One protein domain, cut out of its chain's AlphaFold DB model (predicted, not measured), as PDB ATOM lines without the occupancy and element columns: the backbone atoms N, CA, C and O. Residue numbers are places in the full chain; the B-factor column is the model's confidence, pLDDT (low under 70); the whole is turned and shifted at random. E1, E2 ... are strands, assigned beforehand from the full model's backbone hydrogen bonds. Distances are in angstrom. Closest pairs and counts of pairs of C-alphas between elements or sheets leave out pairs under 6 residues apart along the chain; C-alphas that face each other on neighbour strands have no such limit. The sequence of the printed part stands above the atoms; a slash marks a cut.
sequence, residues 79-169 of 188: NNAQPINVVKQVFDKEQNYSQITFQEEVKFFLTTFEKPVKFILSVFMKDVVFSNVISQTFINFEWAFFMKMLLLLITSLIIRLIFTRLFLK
ATOM      1  N   ASN A  79      19.263  40.637   0.139       81.75
ATOM      2  CA  ASN A  79      19.058  39.239   0.497       81.75
ATOM      3  C   ASN A  79      18.543  39.170   1.931       81.75
ATOM      4  O   ASN A  79      19.225  39.614   2.854       81.75
ATOM      5  N   ASN A  80      17.369  38.570   2.118       84.56
ATOM      6  CA  ASN A  80      16.911  38.159   3.431       84.56
ATOM      7  C   ASN A  80      17.172  36.658   3.607       84.56
ATOM      8  O   ASN A  80      16.527  35.824   2.970       84.56
ATOM      9  N   ALA A  81      18.137  36.338   4.468       86.88
ATOM     10  CA  ALA A  81      18.480  34.969   4.842       86.88
ATOM     11  C   ALA A  81      17.680  34.452   6.050       86.88
ATOM     12  O   ALA A  81      17.823  33.292   6.417       86.88
ATOM     13  N   GLN A  82      16.870  35.302   6.685       90.69
ATOM     14  CA  GLN A  82      16.061  34.929   7.839       90.69
ATOM     15  C   GLN A  82      14.620  34.636   7.410       90.69
ATOM     16  O   GLN A  82      14.067  35.368   6.577       90.69
ATOM     17  N   PRO A  83      13.981  33.600   7.981       91.00
ATOM     18  CA  PRO A  83      12.578  33.335   7.712       91.00
ATOM     19  C   PRO A  83      11.719  34.492   8.224       91.00
ATOM     20  O   PRO A  83      11.974  35.060   9.287       91.00
ATOM     21  N   ILE A  84      10.656  34.810   7.489       93.81
ATOM     22  CA  ILE A  84       9.591  35.671   8.002       93.81
ATOM     23  C   ILE A  84       8.492  34.750   8.500       93.81
ATOM     24  O   ILE A  84       7.890  34.022   7.716       93.81
ATOM     25  N   ASN A  85       8.221  34.791   9.799       95.25
ATOM     26  CA  ASN A  85       7.093  34.087  10.386       95.25
ATOM     27  C   ASN A  85       6.344  35.026  11.323       95.25
ATOM     28  O   ASN A  85       6.745  35.247  12.463       95.25
ATOM     29  N   VAL A  86       5.264  35.598  10.809       94.88
ATOM     30  CA  VAL A  86       4.405  36.514  11.548       94.88
ATOM     31  C   VAL A  86       3.133  35.788  11.939       94.88
ATOM     32  O   VAL A  86       2.452  35.221  11.086       94.88
ATOM     33  N   VAL A  87       2.782  35.852  13.221       95.19
ATOM     34  CA  VAL A  87       1.590  35.199  13.764       95.19
ATOM     35  C   VAL A  87       0.809  36.189  14.621       95.19
ATOM     36  O   VAL A  87       1.374  36.770  15.542       95.19
ATOM     37  N   LYS A  88      -0.495  36.346  14.354       94.69
ATOM     38  CA  LYS A  88      -1.427  37.169  15.154       94.69
ATOM     39  C   LYS A  88      -0.942  38.608  15.370       94.69
ATOM     40  O   LYS A  88      -0.992  39.129  16.480       94.69
ATOM     41  N   GLN A  89      -0.471  39.245  14.303       96.00
ATOM     42  CA  GLN A  89       0.030  40.618  14.348       96.00
ATOM     43  C   GLN A  89      -0.861  41.565  13.548       96.00
ATOM     44  O   GLN A  89      -1.394  41.191  12.504       96.00
ATOM     45  N   VAL A  90      -0.974  42.804  14.023       95.19
ATOM     46  CA  VAL A  90      -1.587  43.912  13.288       95.19
ATOM     47  C   VAL A  90      -0.486  44.875  12.857       95.19
ATOM     48  O   VAL A  90       0.331  45.290  13.677       95.19
ATOM     49  N   PHE A  91      -0.463  45.212  11.571       94.31
ATOM     50  CA  PHE A  91       0.372  46.276  11.027       94.31
ATOM     51  C   PHE A  91      -0.505  47.472  10.669       94.31
ATOM     52  O   PHE A  91      -1.299  47.420   9.726       94.31
ATOM     53  N   ASP A  92      -0.313  48.555  11.415       94.69
ATOM     54  CA  ASP A  92      -0.954  49.863  11.244       94.69
ATOM     55  C   ASP A  92      -0.234  50.751  10.207       94.69
ATOM     56  O   ASP A  92      -0.741  51.793   9.782       94.69
ATOM     57  N   LYS A  93       0.960  50.326   9.775       94.19
ATOM     58  CA  LYS A  93       1.826  51.006   8.803       94.19
ATOM     59  C   LYS A  93       2.065  50.162   7.562       94.19
ATOM     60  O   LYS A  93       2.041  48.931   7.611       94.19
ATOM     61  N   GLU A  94       2.354  50.848   6.456       91.75
ATOM     62  CA  GLU A  94       2.742  50.209   5.196       91.75
ATOM     63  C   GLU A  94       3.946  49.285   5.410       91.75
ATOM     64  O   GLU A  94       4.921  49.664   6.060       91.75
ATOM     65  N   GLN A  95       3.874  48.083   4.839       93.31
ATOM     66  CA  GLN A  95       4.972  47.121   4.852       93.31
ATOM     67  C   GLN A  95       5.564  46.998   3.449       93.31
ATOM     68  O   GLN A  95       4.867  46.627   2.502       93.31
ATOM     69  N   ASN A  96       6.855  47.299   3.306       89.62
ATOM     70  CA  ASN A  96       7.541  47.247   2.021       89.62
ATOM     71  C   ASN A  96       8.646  46.186   2.023       89.62
ATOM     72  O   ASN A  96       9.711  46.366   2.603       89.62
ATOM     73  N   TYR A  97       8.365  45.096   1.320       90.62
ATOM     74  CA  TYR A  97       9.217  43.934   1.085       90.62
ATOM     75  C   TYR A  97       9.662  43.841  -0.387       90.62
ATOM     76  O   TYR A  97      10.017  42.770  -0.885       90.62
ATOM     77  N   SER A  98       9.572  44.950  -1.121       85.19
ATOM     78  CA  SER A  98       9.909  45.011  -2.543       85.19
ATOM     79  C   SER A  98      11.415  44.897  -2.756       85.19
ATOM     80  O   SER A  98      12.191  45.349  -1.919       85.19
ATOM     81  N   GLN A  99      11.833  44.348  -3.899       80.94
ATOM     82  CA  GLN A  99      13.246  44.228  -4.282       80.94
ATOM     83  C   GLN A  99      14.095  43.418  -3.278       80.94
ATOM     84  O   GLN A  99      15.293  43.664  -3.117       80.94
ATOM     85  N   ILE A 100      13.471  42.444  -2.606       83.62
ATOM     86  CA  ILE A 100      14.123  41.514  -1.677       83.62
ATOM     87  C   ILE A 100      14.103  40.102  -2.262       83.62
ATOM     88  O   ILE A 100      13.072  39.637  -2.754       83.62
ATOM     89  N   THR A 101      15.228  39.400  -2.148       85.88
ATOM     90  CA  THR A 101      15.294  37.950  -2.334       85.88
ATOM     91  C   THR A 101      15.182  37.262  -0.978       85.88
ATOM     92  O   THR A 101      16.088  37.349  -0.146       85.88
ATOM     93  N   PHE A 102      14.080  36.553  -0.759       88.56
ATOM     94  CA  PHE A 102      13.834  35.725   0.415       88.56
ATOM     95  C   PHE A 102      14.420  34.335   0.185       88.56
ATOM     96  O   PHE A 102      13.906  33.562  -0.628       88.56
ATOM     97  N   GLN A 103      15.518  34.037   0.881       87.62
ATOM     98  CA  GLN A 103      16.172  32.725   0.822       87.62
ATOM     99  C   GLN A 103      15.395  31.668   1.612       87.62
ATOM    100  O   GLN A 103      15.446  30.484   1.279       87.62
ATOM    101  N   GLU A 104      14.637  32.119   2.613       92.06
ATOM    102  CA  GLU A 104      13.836  31.292   3.506       92.06
ATOM    103  C   GLU A 104      12.331  31.520   3.324       92.06
ATOM    104  O   GLU A 104      11.884  32.338   2.517       92.06
ATOM    105  N   GLU A 105      11.537  30.733   4.049       90.38
ATOM    106  CA  GLU A 105      10.077  30.790   4.004       90.38
ATOM    107  C   GLU A 105       9.531  32.153   4.455       90.38
ATOM    108  O   GLU A 105      10.042  32.782   5.387       90.38
ATOM    109  N   VAL A 106       8.437  32.581   3.816       94.38
ATOM    110  CA  VAL A 106       7.702  33.799   4.179       94.38
ATOM    111  C   VAL A 106       6.277  33.424   4.543       94.38
ATOM    112  O   VAL A 106       5.500  32.980   3.696       94.38
ATOM    113  N   LYS A 107       5.939  33.575   5.820       93.62
ATOM    114  CA  LYS A 107       4.694  33.100   6.408       93.62
ATOM    115  C   LYS A 107       4.015  34.195   7.230       93.62
ATOM    116  O   LYS A 107       4.614  34.780   8.129       93.62
ATOM    117  N   PHE A 108       2.741  34.428   6.935       93.19
ATOM    118  CA  PHE A 108       1.847  35.311   7.676       93.19
ATOM    119  C   PHE A 108       0.603  34.520   8.088       93.19
ATOM    120  O   PHE A 108      -0.126  34.020   7.229       93.19
ATOM    121  N   PHE A 109       0.356  34.407   9.392       92.62
ATOM    122  CA  PHE A 109      -0.766  33.674   9.975       92.62
ATOM    123  C   PHE A 109      -1.599  34.577  10.875       92.62
ATOM    124  O   PHE A 109      -1.071  35.158  11.821       92.62
ATOM    125  N   LEU A 110      -2.916  34.639  10.653       90.50
ATOM    126  CA  LEU A 110      -3.820  35.468  11.469       90.50
ATOM    127  C   LEU A 110      -3.366  36.943  11.523       90.50
ATOM    128  O   LEU A 110      -3.528  37.618  12.538       90.50
ATOM    129  N   THR A 111      -2.728  37.420  10.453       92.25
ATOM    130  CA  THR A 111      -2.130  38.758  10.379       92.25
ATOM    131  C   THR A 111      -3.126  39.743   9.787       92.25
ATOM    132  O   THR A 111      -3.770  39.432   8.790       92.25
ATOM    133  N   THR A 112      -3.215  40.943  10.354       91.56
ATOM    134  CA  THR A 112      -4.004  42.044   9.790       91.56
ATOM    135  C   THR A 112      -3.088  43.135   9.254       91.56
ATOM    136  O   THR A 112      -2.218  43.630   9.967       91.56
ATOM    137  N   PHE A 113      -3.304  43.533   8.005       90.69
ATOM    138  CA  PHE A 113      -2.676  44.692   7.385       90.69
ATOM    139  C   PHE A 113      -3.723  45.791   7.198       90.69
ATOM    140  O   PHE A 113      -4.638  45.668   6.377       90.69
ATOM    141  N   GLU A 114      -3.592  46.873   7.961       91.56
ATOM    142  CA  GLU A 114      -4.463  48.050   7.840       91.56
ATOM    143  C   GLU A 114      -4.022  48.971   6.696       91.56
ATOM    144  O   GLU A 114      -4.802  49.760   6.161       91.56
ATOM    145  N   LYS A 115      -2.755  48.854   6.291       88.56
ATOM    146  CA  LYS A 115      -2.130  49.601   5.196       88.56
ATOM    147  C   LYS A 115      -1.594  48.654   4.122       88.56
ATOM    148  O   LYS A 115      -1.522  47.447   4.363       88.56
ATOM    149  N   PRO A 116      -1.220  49.177   2.941       85.62
ATOM    150  CA  PRO A 116      -0.733  48.342   1.856       85.62
ATOM    151  C   PRO A 116       0.499  47.523   2.233       85.62
ATOM    152  O   PRO A 116       1.336  47.944   3.035       85.62
ATOM    153  N   VAL A 117       0.637  46.371   1.581       89.00
ATOM    154  CA  VAL A 117       1.841  45.538   1.658       89.00
ATOM    155  C   VAL A 117       2.395  45.346   0.259       89.00
ATOM    156  O   VAL A 117       1.658  44.989  -0.661       89.00
ATOM    157  N   LYS A 118       3.693  45.587   0.075       86.81
ATOM    158  CA  LYS A 118       4.341  45.551  -1.240       86.81
ATOM    159  C   LYS A 118       5.443  44.502  -1.272       86.81
ATOM    160  O   LYS A 118       6.331  44.519  -0.435       86.81
ATOM    161  N   PHE A 119       5.398  43.649  -2.284       86.19
ATOM    162  CA  PHE A 119       6.382  42.622  -2.628       86.19
ATOM    163  C   PHE A 119       6.858  42.810  -4.079       86.19
ATOM    164  O   PHE A 119       7.143  41.843  -4.787       86.19
ATOM    165  N   ILE A 120       6.903  44.054  -4.557       81.25
ATOM    166  CA  ILE A 120       7.190  44.363  -5.960       81.25
ATOM    167  C   ILE A 120       8.613  43.910  -6.288       81.25
ATOM    168  O   ILE A 120       9.537  44.205  -5.533       81.25
ATOM    169  N   LEU A 121       8.811  43.206  -7.405       75.81
ATOM    170  CA  LEU A 121      10.133  42.706  -7.821       75.81
ATOM    171  C   LEU A 121      10.837  41.820  -6.770       75.81
ATOM    172  O   LEU A 121      12.059  41.694  -6.792       75.81
ATOM    173  N   SER A 122      10.098  41.232  -5.831       81.44
ATOM    174  CA  SER A 122      10.666  40.305  -4.849       81.44
ATOM    175  C   SER A 122      10.870  38.910  -5.444       81.44
ATOM    176  O   SER A 122      10.197  38.516  -6.398       81.44
ATOM    177  N   VAL A 123      11.806  38.147  -4.885       82.62
ATOM    178  CA  VAL A 123      12.072  36.763  -5.289       82.62
ATOM    179  C   VAL A 123      11.944  35.862  -4.070       82.62
ATOM    180  O   VAL A 123      12.626  36.072  -3.074       82.62
ATOM    181  N   PHE A 124      11.102  34.838  -4.150       84.06
ATOM    182  CA  PHE A 124      10.897  33.863  -3.083       84.06
ATOM    183  C   PHE A 124      11.503  32.519  -3.479       84.06
ATOM    184  O   PHE A 124      11.030  31.863  -4.412       84.06
ATOM    185  N   MET A 125      12.554  32.106  -2.769       81.62
ATOM    186  CA  MET A 125      13.262  30.846  -3.022       81.62
ATOM    187  C   MET A 125      12.561  29.630  -2.393       81.62
ATOM    188  O   MET A 125      12.817  28.485  -2.783       81.62
ATOM    189  N   LYS A 126      11.671  29.865  -1.423       86.81
ATOM    190  CA  LYS A 126      10.915  28.847  -0.680       86.81
ATOM    191  C   LYS A 126       9.412  29.119  -0.751       86.81
ATOM    192  O   LYS A 126       8.967  29.996  -1.490       86.81
ATOM    193  N   ASP A 127       8.649  28.323  -0.007       83.88
ATOM    194  CA  ASP A 127       7.199  28.447   0.048       83.88
ATOM    195  C   ASP A 127       6.782  29.750   0.731       83.88
ATOM    196  O   ASP A 127       7.399  30.214   1.697       83.88
ATOM    197  N   VAL A 128       5.697  30.319   0.215       86.69
ATOM    198  CA  VAL A 128       5.097  31.548   0.717       86.69
ATOM    199  C   VAL A 128       3.673  31.255   1.157       86.69
ATOM    200  O   VAL A 128       2.880  30.716   0.384       86.69
ATOM    201  N   VAL A 129       3.341  31.607   2.398       87.31
ATOM    202  CA  VAL A 129       2.040  31.303   2.999       87.31
ATOM    203  C   VAL A 129       1.430  32.554   3.610       87.31
ATOM    204  O   VAL A 129       1.966  33.129   4.549       87.31
ATOM    205  N   PHE A 130       0.253  32.926   3.125       87.19
ATOM    206  CA  PHE A 130      -0.640  33.876   3.773       87.19
ATOM    207  C   PHE A 130      -1.867  33.092   4.208       87.19
ATOM    208  O   PHE A 130      -2.640  32.658   3.362       87.19
ATOM    209  N   SER A 131      -2.037  32.860   5.506       85.25
ATOM    210  CA  SER A 131      -3.137  32.060   6.037       85.25
ATOM    211  C   SER A 131      -3.954  32.839   7.059       85.25
ATOM    212  O   SER A 131      -3.422  33.336   8.052       85.25
ATOM    213  N   ASN A 132      -5.258  32.961   6.805       85.12
ATOM    214  CA  ASN A 132      -6.177  33.805   7.570       85.12
ATOM    215  C   ASN A 132      -5.661  35.244   7.711       85.12
ATOM    216  O   ASN A 132      -5.695  35.831   8.791       85.12
ATOM    217  N   VAL A 133      -5.127  35.789   6.620       85.56
ATOM    218  CA  VAL A 133      -4.642  37.169   6.590       85.56
ATOM    219  C   VAL A 133      -5.805  38.097   6.270       85.56
ATOM    220  O   VAL A 133      -6.547  37.856   5.322       85.56
ATOM    221  N   ILE A 134      -5.950  39.174   7.036       85.69
ATOM    222  CA  ILE A 134      -6.910  40.241   6.768       85.69
ATOM    223  C   ILE A 134      -6.159  41.409   6.139       85.69
ATOM    224  O   ILE A 134      -5.197  41.912   6.710       85.69
ATOM    225  N   SER A 135      -6.599  41.863   4.967       81.88
ATOM    226  CA  SER A 135      -6.096  43.098   4.359       81.88
ATOM    227  C   SER A 135      -7.244  44.077   4.175       81.88
ATOM    228  O   SER A 135      -8.203  43.780   3.456       81.88
ATOM    229  N   GLN A 136      -7.140  45.246   4.806       80.50
ATOM    230  CA  GLN A 136      -8.089  46.351   4.621       80.50
ATOM    231  C   GLN A 136      -7.831  47.123   3.315       80.50
ATOM    232  O   GLN A 136      -8.665  47.914   2.882       80.50
ATOM    233  N   THR A 137      -6.673  46.895   2.687       78.50
ATOM    234  CA  THR A 137      -6.273  47.503   1.410       78.50
ATOM    235  C   THR A 137      -5.768  46.424   0.437       78.50
ATOM    236  O   THR A 137      -6.360  45.345   0.359       78.50
ATOM    237  N   PHE A 138      -4.681  46.676  -0.302       78.94
ATOM    238  CA  PHE A 138      -4.104  45.749  -1.275       78.94
ATOM    239  C   PHE A 138      -2.782  45.133  -0.801       78.94
ATOM    240  O   PHE A 138      -1.976  45.763  -0.113       78.94
ATOM    241  N   ILE A 139      -2.530  43.913  -1.274       82.44
ATOM    242  CA  ILE A 139      -1.211  43.281  -1.249       82.44
ATOM    243  C   ILE A 139      -0.713  43.235  -2.693       82.44
ATOM    244  O   ILE A 139      -1.399  42.709  -3.571       82.44
ATOM    245  N   ASN A 140       0.450  43.832  -2.950       80.62
ATOM    246  CA  ASN A 140       1.000  43.980  -4.292       80.62
ATOM    247  C   ASN A 140       2.168  43.010  -4.523       80.62
ATOM    248  O   ASN A 140       3.205  43.140  -3.879       80.62
ATOM    249  N   PHE A 141       2.009  42.092  -5.480       78.69
ATOM    250  CA  PHE A 141       3.033  41.134  -5.919       78.69
ATOM    251  C   PHE A 141       3.518  41.402  -7.350       78.69
ATOM    252  O   PHE A 141       3.949  40.484  -8.046       78.69
ATOM    253  N   GLU A 142       3.409  42.636  -7.840       75.56
ATOM    254  CA  GLU A 142       3.794  42.962  -9.208       75.56
ATOM    255  C   GLU A 142       5.251  42.573  -9.473       75.56
ATOM    256  O   GLU A 142       6.164  42.989  -8.755       75.56
ATOM    257  N   TRP A 143       5.467  41.754 -10.504       69.00
ATOM    258  CA  TRP A 143       6.790  41.257 -10.886       69.00
ATOM    259  C   TRP A 143       7.501  40.415  -9.823       69.00
ATOM    260  O   TRP A 143       8.706  40.180  -9.939       69.00
ATOM    261  N   ALA A 144       6.778  39.949  -8.801       75.56
ATOM    262  CA  ALA A 144       7.309  38.989  -7.854       75.56
ATOM    263  C   ALA A 144       7.539  37.632  -8.536       75.56
ATOM    264  O   ALA A 144       6.769  37.201  -9.403       75.56
ATOM    265  N   PHE A 145       8.602  36.949  -8.122       76.69
ATOM    266  CA  PHE A 145       8.991  35.650  -8.648       76.69
ATOM    267  C   PHE A 145       8.927  34.586  -7.554       76.69
ATOM    268  O   PHE A 145       9.548  34.743  -6.503       76.69
ATOM    269  N   PHE A 146       8.230  33.478  -7.814       77.69
ATOM    270  CA  PHE A 146       8.084  32.375  -6.862       77.69
ATOM    271  C   PHE A 146       8.751  31.114  -7.414       77.69
ATOM    272  O   PHE A 146       8.319  30.548  -8.422       77.69
ATOM    273  N   MET A 147       9.817  30.663  -6.746       75.88
ATOM    274  CA  MET A 147      10.529  29.432  -7.113       75.88
ATOM    275  C   MET A 147       9.756  28.173  -6.712       75.88
ATOM    276  O   MET A 147       9.935  27.123  -7.333       75.88
ATOM    277  N   LYS A 148       8.918  28.273  -5.673       78.50
ATOM    278  CA  LYS A 148       8.093  27.182  -5.147       78.50
ATOM    279  C   LYS A 148       6.618  27.589  -5.029       78.50
ATOM    280  O   LYS A 148       6.115  28.338  -5.863       78.50
ATOM    281  N   MET A 149       5.918  27.049  -4.032       79.31
ATOM    282  CA  MET A 149       4.487  27.202  -3.849       79.31
ATOM    283  C   MET A 149       4.143  28.550  -3.210       79.31
ATOM    284  O   MET A 149       4.819  29.027  -2.299       79.31
ATOM    285  N   LEU A 150       3.027  29.119  -3.657       80.06
ATOM    286  CA  LEU A 150       2.372  30.266  -3.044       80.06
ATOM    287  C   LEU A 150       0.973  29.844  -2.576       80.06
ATOM    288  O   LEU A 150       0.142  29.461  -3.398       80.06
ATOM    289  N   LEU A 151       0.709  29.930  -1.271       79.19
ATOM    290  CA  LEU A 151      -0.605  29.696  -0.667       79.19
ATOM    291  C   LEU A 151      -1.184  31.016  -0.148       79.19
ATOM    292  O   LEU A 151      -0.593  31.654   0.722       79.19
ATOM    293  N   LEU A 152      -2.362  31.398  -0.651       79.56
ATOM    294  CA  LEU A 152      -3.066  32.624  -0.268       79.56
ATOM    295  C   LEU A 152      -4.476  32.306   0.250       79.56
ATOM    296  O   LEU A 152      -5.377  31.986  -0.520       79.56
ATOM    297  N   LEU A 153      -4.674  32.451   1.558       76.88
ATOM    298  CA  LEU A 153      -5.963  32.480   2.247       76.88
ATOM    299  C   LEU A 153      -6.112  33.855   2.901       76.88
ATOM    300  O   LEU A 153      -5.893  34.040   4.101       76.88
ATOM    301  N   ILE A 154      -6.427  34.836   2.060       72.31
ATOM    302  CA  ILE A 154      -6.622  36.226   2.460       72.31
ATOM    303  C   ILE A 154      -8.124  36.502   2.492       72.31
ATOM    304  O   ILE A 154      -8.828  36.290   1.506       72.31
ATOM    305  N   THR A 155      -8.610  36.986   3.625       68.62
ATOM    306  CA  THR A 155      -9.972  37.487   3.798       68.62
ATOM    307  C   THR A 155      -9.960  39.005   3.689       68.62
ATOM    308  O   THR A 155      -9.121  39.665   4.301       68.62
ATOM    309  N   SER A 156     -10.884  39.589   2.932       60.44
ATOM    310  CA  SER A 156     -11.019  41.045   2.879       60.44
ATOM    311  C   SER A 156     -12.464  41.496   2.777       60.44
ATOM    312  O   SER A 156     -13.315  40.771   2.270       60.44
ATOM    313  N   LEU A 157     -12.697  42.717   3.259       49.78
ATOM    314  CA  LEU A 157     -13.941  43.459   3.113       49.78
ATOM    315  C   LEU A 157     -14.018  44.246   1.790       49.78
ATOM    316  O   LEU A 157     -15.127  44.522   1.346       49.78
ATOM    317  N   ILE A 158     -12.891  44.607   1.155       51.06
ATOM    318  CA  ILE A 158     -12.820  45.405  -0.088       51.06
ATOM    319  C   ILE A 158     -11.473  45.092  -0.773       51.06
ATOM    320  O   ILE A 158     -10.440  45.499  -0.247       51.06
ATOM    321  N   ILE A 159     -11.419  44.386  -1.916       53.44
ATOM    322  CA  ILE A 159     -10.122  44.046  -2.552       53.44
ATOM    323  C   ILE A 159     -10.020  44.368  -4.042       53.44
ATOM    324  O   ILE A 159     -10.893  44.057  -4.847       53.44
ATOM    325  N   ARG A 160      -8.825  44.871  -4.387       49.97
ATOM    326  CA  ARG A 160      -8.148  44.726  -5.679       49.97
ATOM    327  C   ARG A 160      -6.795  44.056  -5.402       49.97
ATOM    328  O   ARG A 160      -5.920  44.675  -4.802       49.97
ATOM    329  N   LEU A 161      -6.622  42.792  -5.786       56.62
ATOM    330  CA  LEU A 161      -5.287  42.192  -5.879       56.62
ATOM    331  C   LEU A 161      -4.692  42.621  -7.220       56.62
ATOM    332  O   LEU A 161      -5.345  42.484  -8.255       56.62
ATOM    333  N   ILE A 162      -3.477  43.167  -7.204       52.72
ATOM    334  CA  ILE A 162      -2.802  43.627  -8.421       52.72
ATOM    335  C   ILE A 162      -1.765  42.578  -8.812       52.72
ATOM    336  O   ILE A 162      -0.729  42.429  -8.164       52.72
ATOM    337  N   PHE A 163      -2.074  41.845  -9.882       53.84
ATOM    338  CA  PHE A 163      -1.205  40.850 -10.501       53.84
ATOM    339  C   PHE A 163      -0.982  41.221 -11.967       53.84
ATOM    340  O   PHE A 163      -1.628  40.675 -12.855       53.84
ATOM    341  N   THR A 164      -0.096  42.177 -12.244       40.75
ATOM    342  CA  THR A 164       0.152  42.565 -13.642       40.75
ATOM    343  C   THR A 164       0.969  41.493 -14.368       40.75
ATOM    344  O   THR A 164       0.692  41.205 -15.529       40.75
ATOM    345  N   ARG A 165       1.944  40.859 -13.687       46.62
ATOM    346  CA  ARG A 165       2.747  39.723 -14.184       46.62
ATOM    347  C   ARG A 165       3.275  38.899 -13.008       46.62
ATOM    348  O   ARG A 165       4.103  39.395 -12.248       46.62
ATOM    349  N   LEU A 166       2.786  37.670 -12.853       45.97
ATOM    350  CA  LEU A 166       3.216  36.744 -11.806       45.97
ATOM    351  C   LEU A 166       3.824  35.505 -12.471       45.97
ATOM    352  O   LEU A 166       3.190  34.886 -13.324       45.97
ATOM    353  N   PHE A 167       5.065  35.173 -12.116       44.88
ATOM    354  CA  PHE A 167       5.802  34.054 -12.705       44.88
ATOM    355  C   PHE A 167       5.879  32.913 -11.684       44.88
ATOM    356  O   PHE A 167       6.602  33.008 -10.691       44.88
ATOM    357  N   LEU A 168       5.105  31.848 -11.914       47.06
ATOM    358  CA  LEU A 168       5.101  30.628 -11.102       47.06
ATOM    359  C   LEU A 168       5.753  29.498 -11.893       47.06
ATOM    360  O   LEU A 168       5.255  29.116 -12.949       47.06
ATOM    361  N   LYS A 169       6.849  28.943 -11.369       38.75
ATOM    362  CA  LYS A 169       7.551  27.823 -12.014       38.75
ATOM    363  C   LYS A 169       6.788  26.496 -11.898       38.75
ATOM    364  O   LYS A 169       6.952  25.642 -12.754       38.75
TER     365      LYS A 169
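Overview. This is residues 79 to 169 of the 188 residues of an uncharacterized protein of Legionella oakridgensis ATCC 33761 = DSM 21215 (UniProt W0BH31). With little regular structure, the chain winds as a solenoid of stacked turns, with E1, E3, E4 and E5 in that order as one parallel wall and unnamed stretches with E2 round the other sides. Five named strands, E1 to E5, hold 25 of the 91 printed residues: all strand. It is compact, radius of gyration of the C-alphas 12.1 A, spanning 30 by 27 by 20 A.

Arrangement. Edge strand E1, residues 84 to 87, and E3, residues 106 to 109, have N 86 and O 107 within hydrogen-bond range at 2.9 A. E3 and E4, residues 128 to 135, have N 108 and O 129 at 2.8 A. E4, which bends by 87 degrees at residue 132, and E5, residues 150 to 155, have N 130 and O 151 at 2.8 A.

Along the chain. E1 begins at C-alpha 84, (9.591, 35.671, 8.002). E2 spans residues 100 to 102. E5 ends at C-alpha 155, (-9.972, 37.487, 3.798).

Size, cuts and confidence. Long links join E1 to E2, E3 to E4 and E4 to E5. Residues 143 and 155 to 169 have pLDDT under 70.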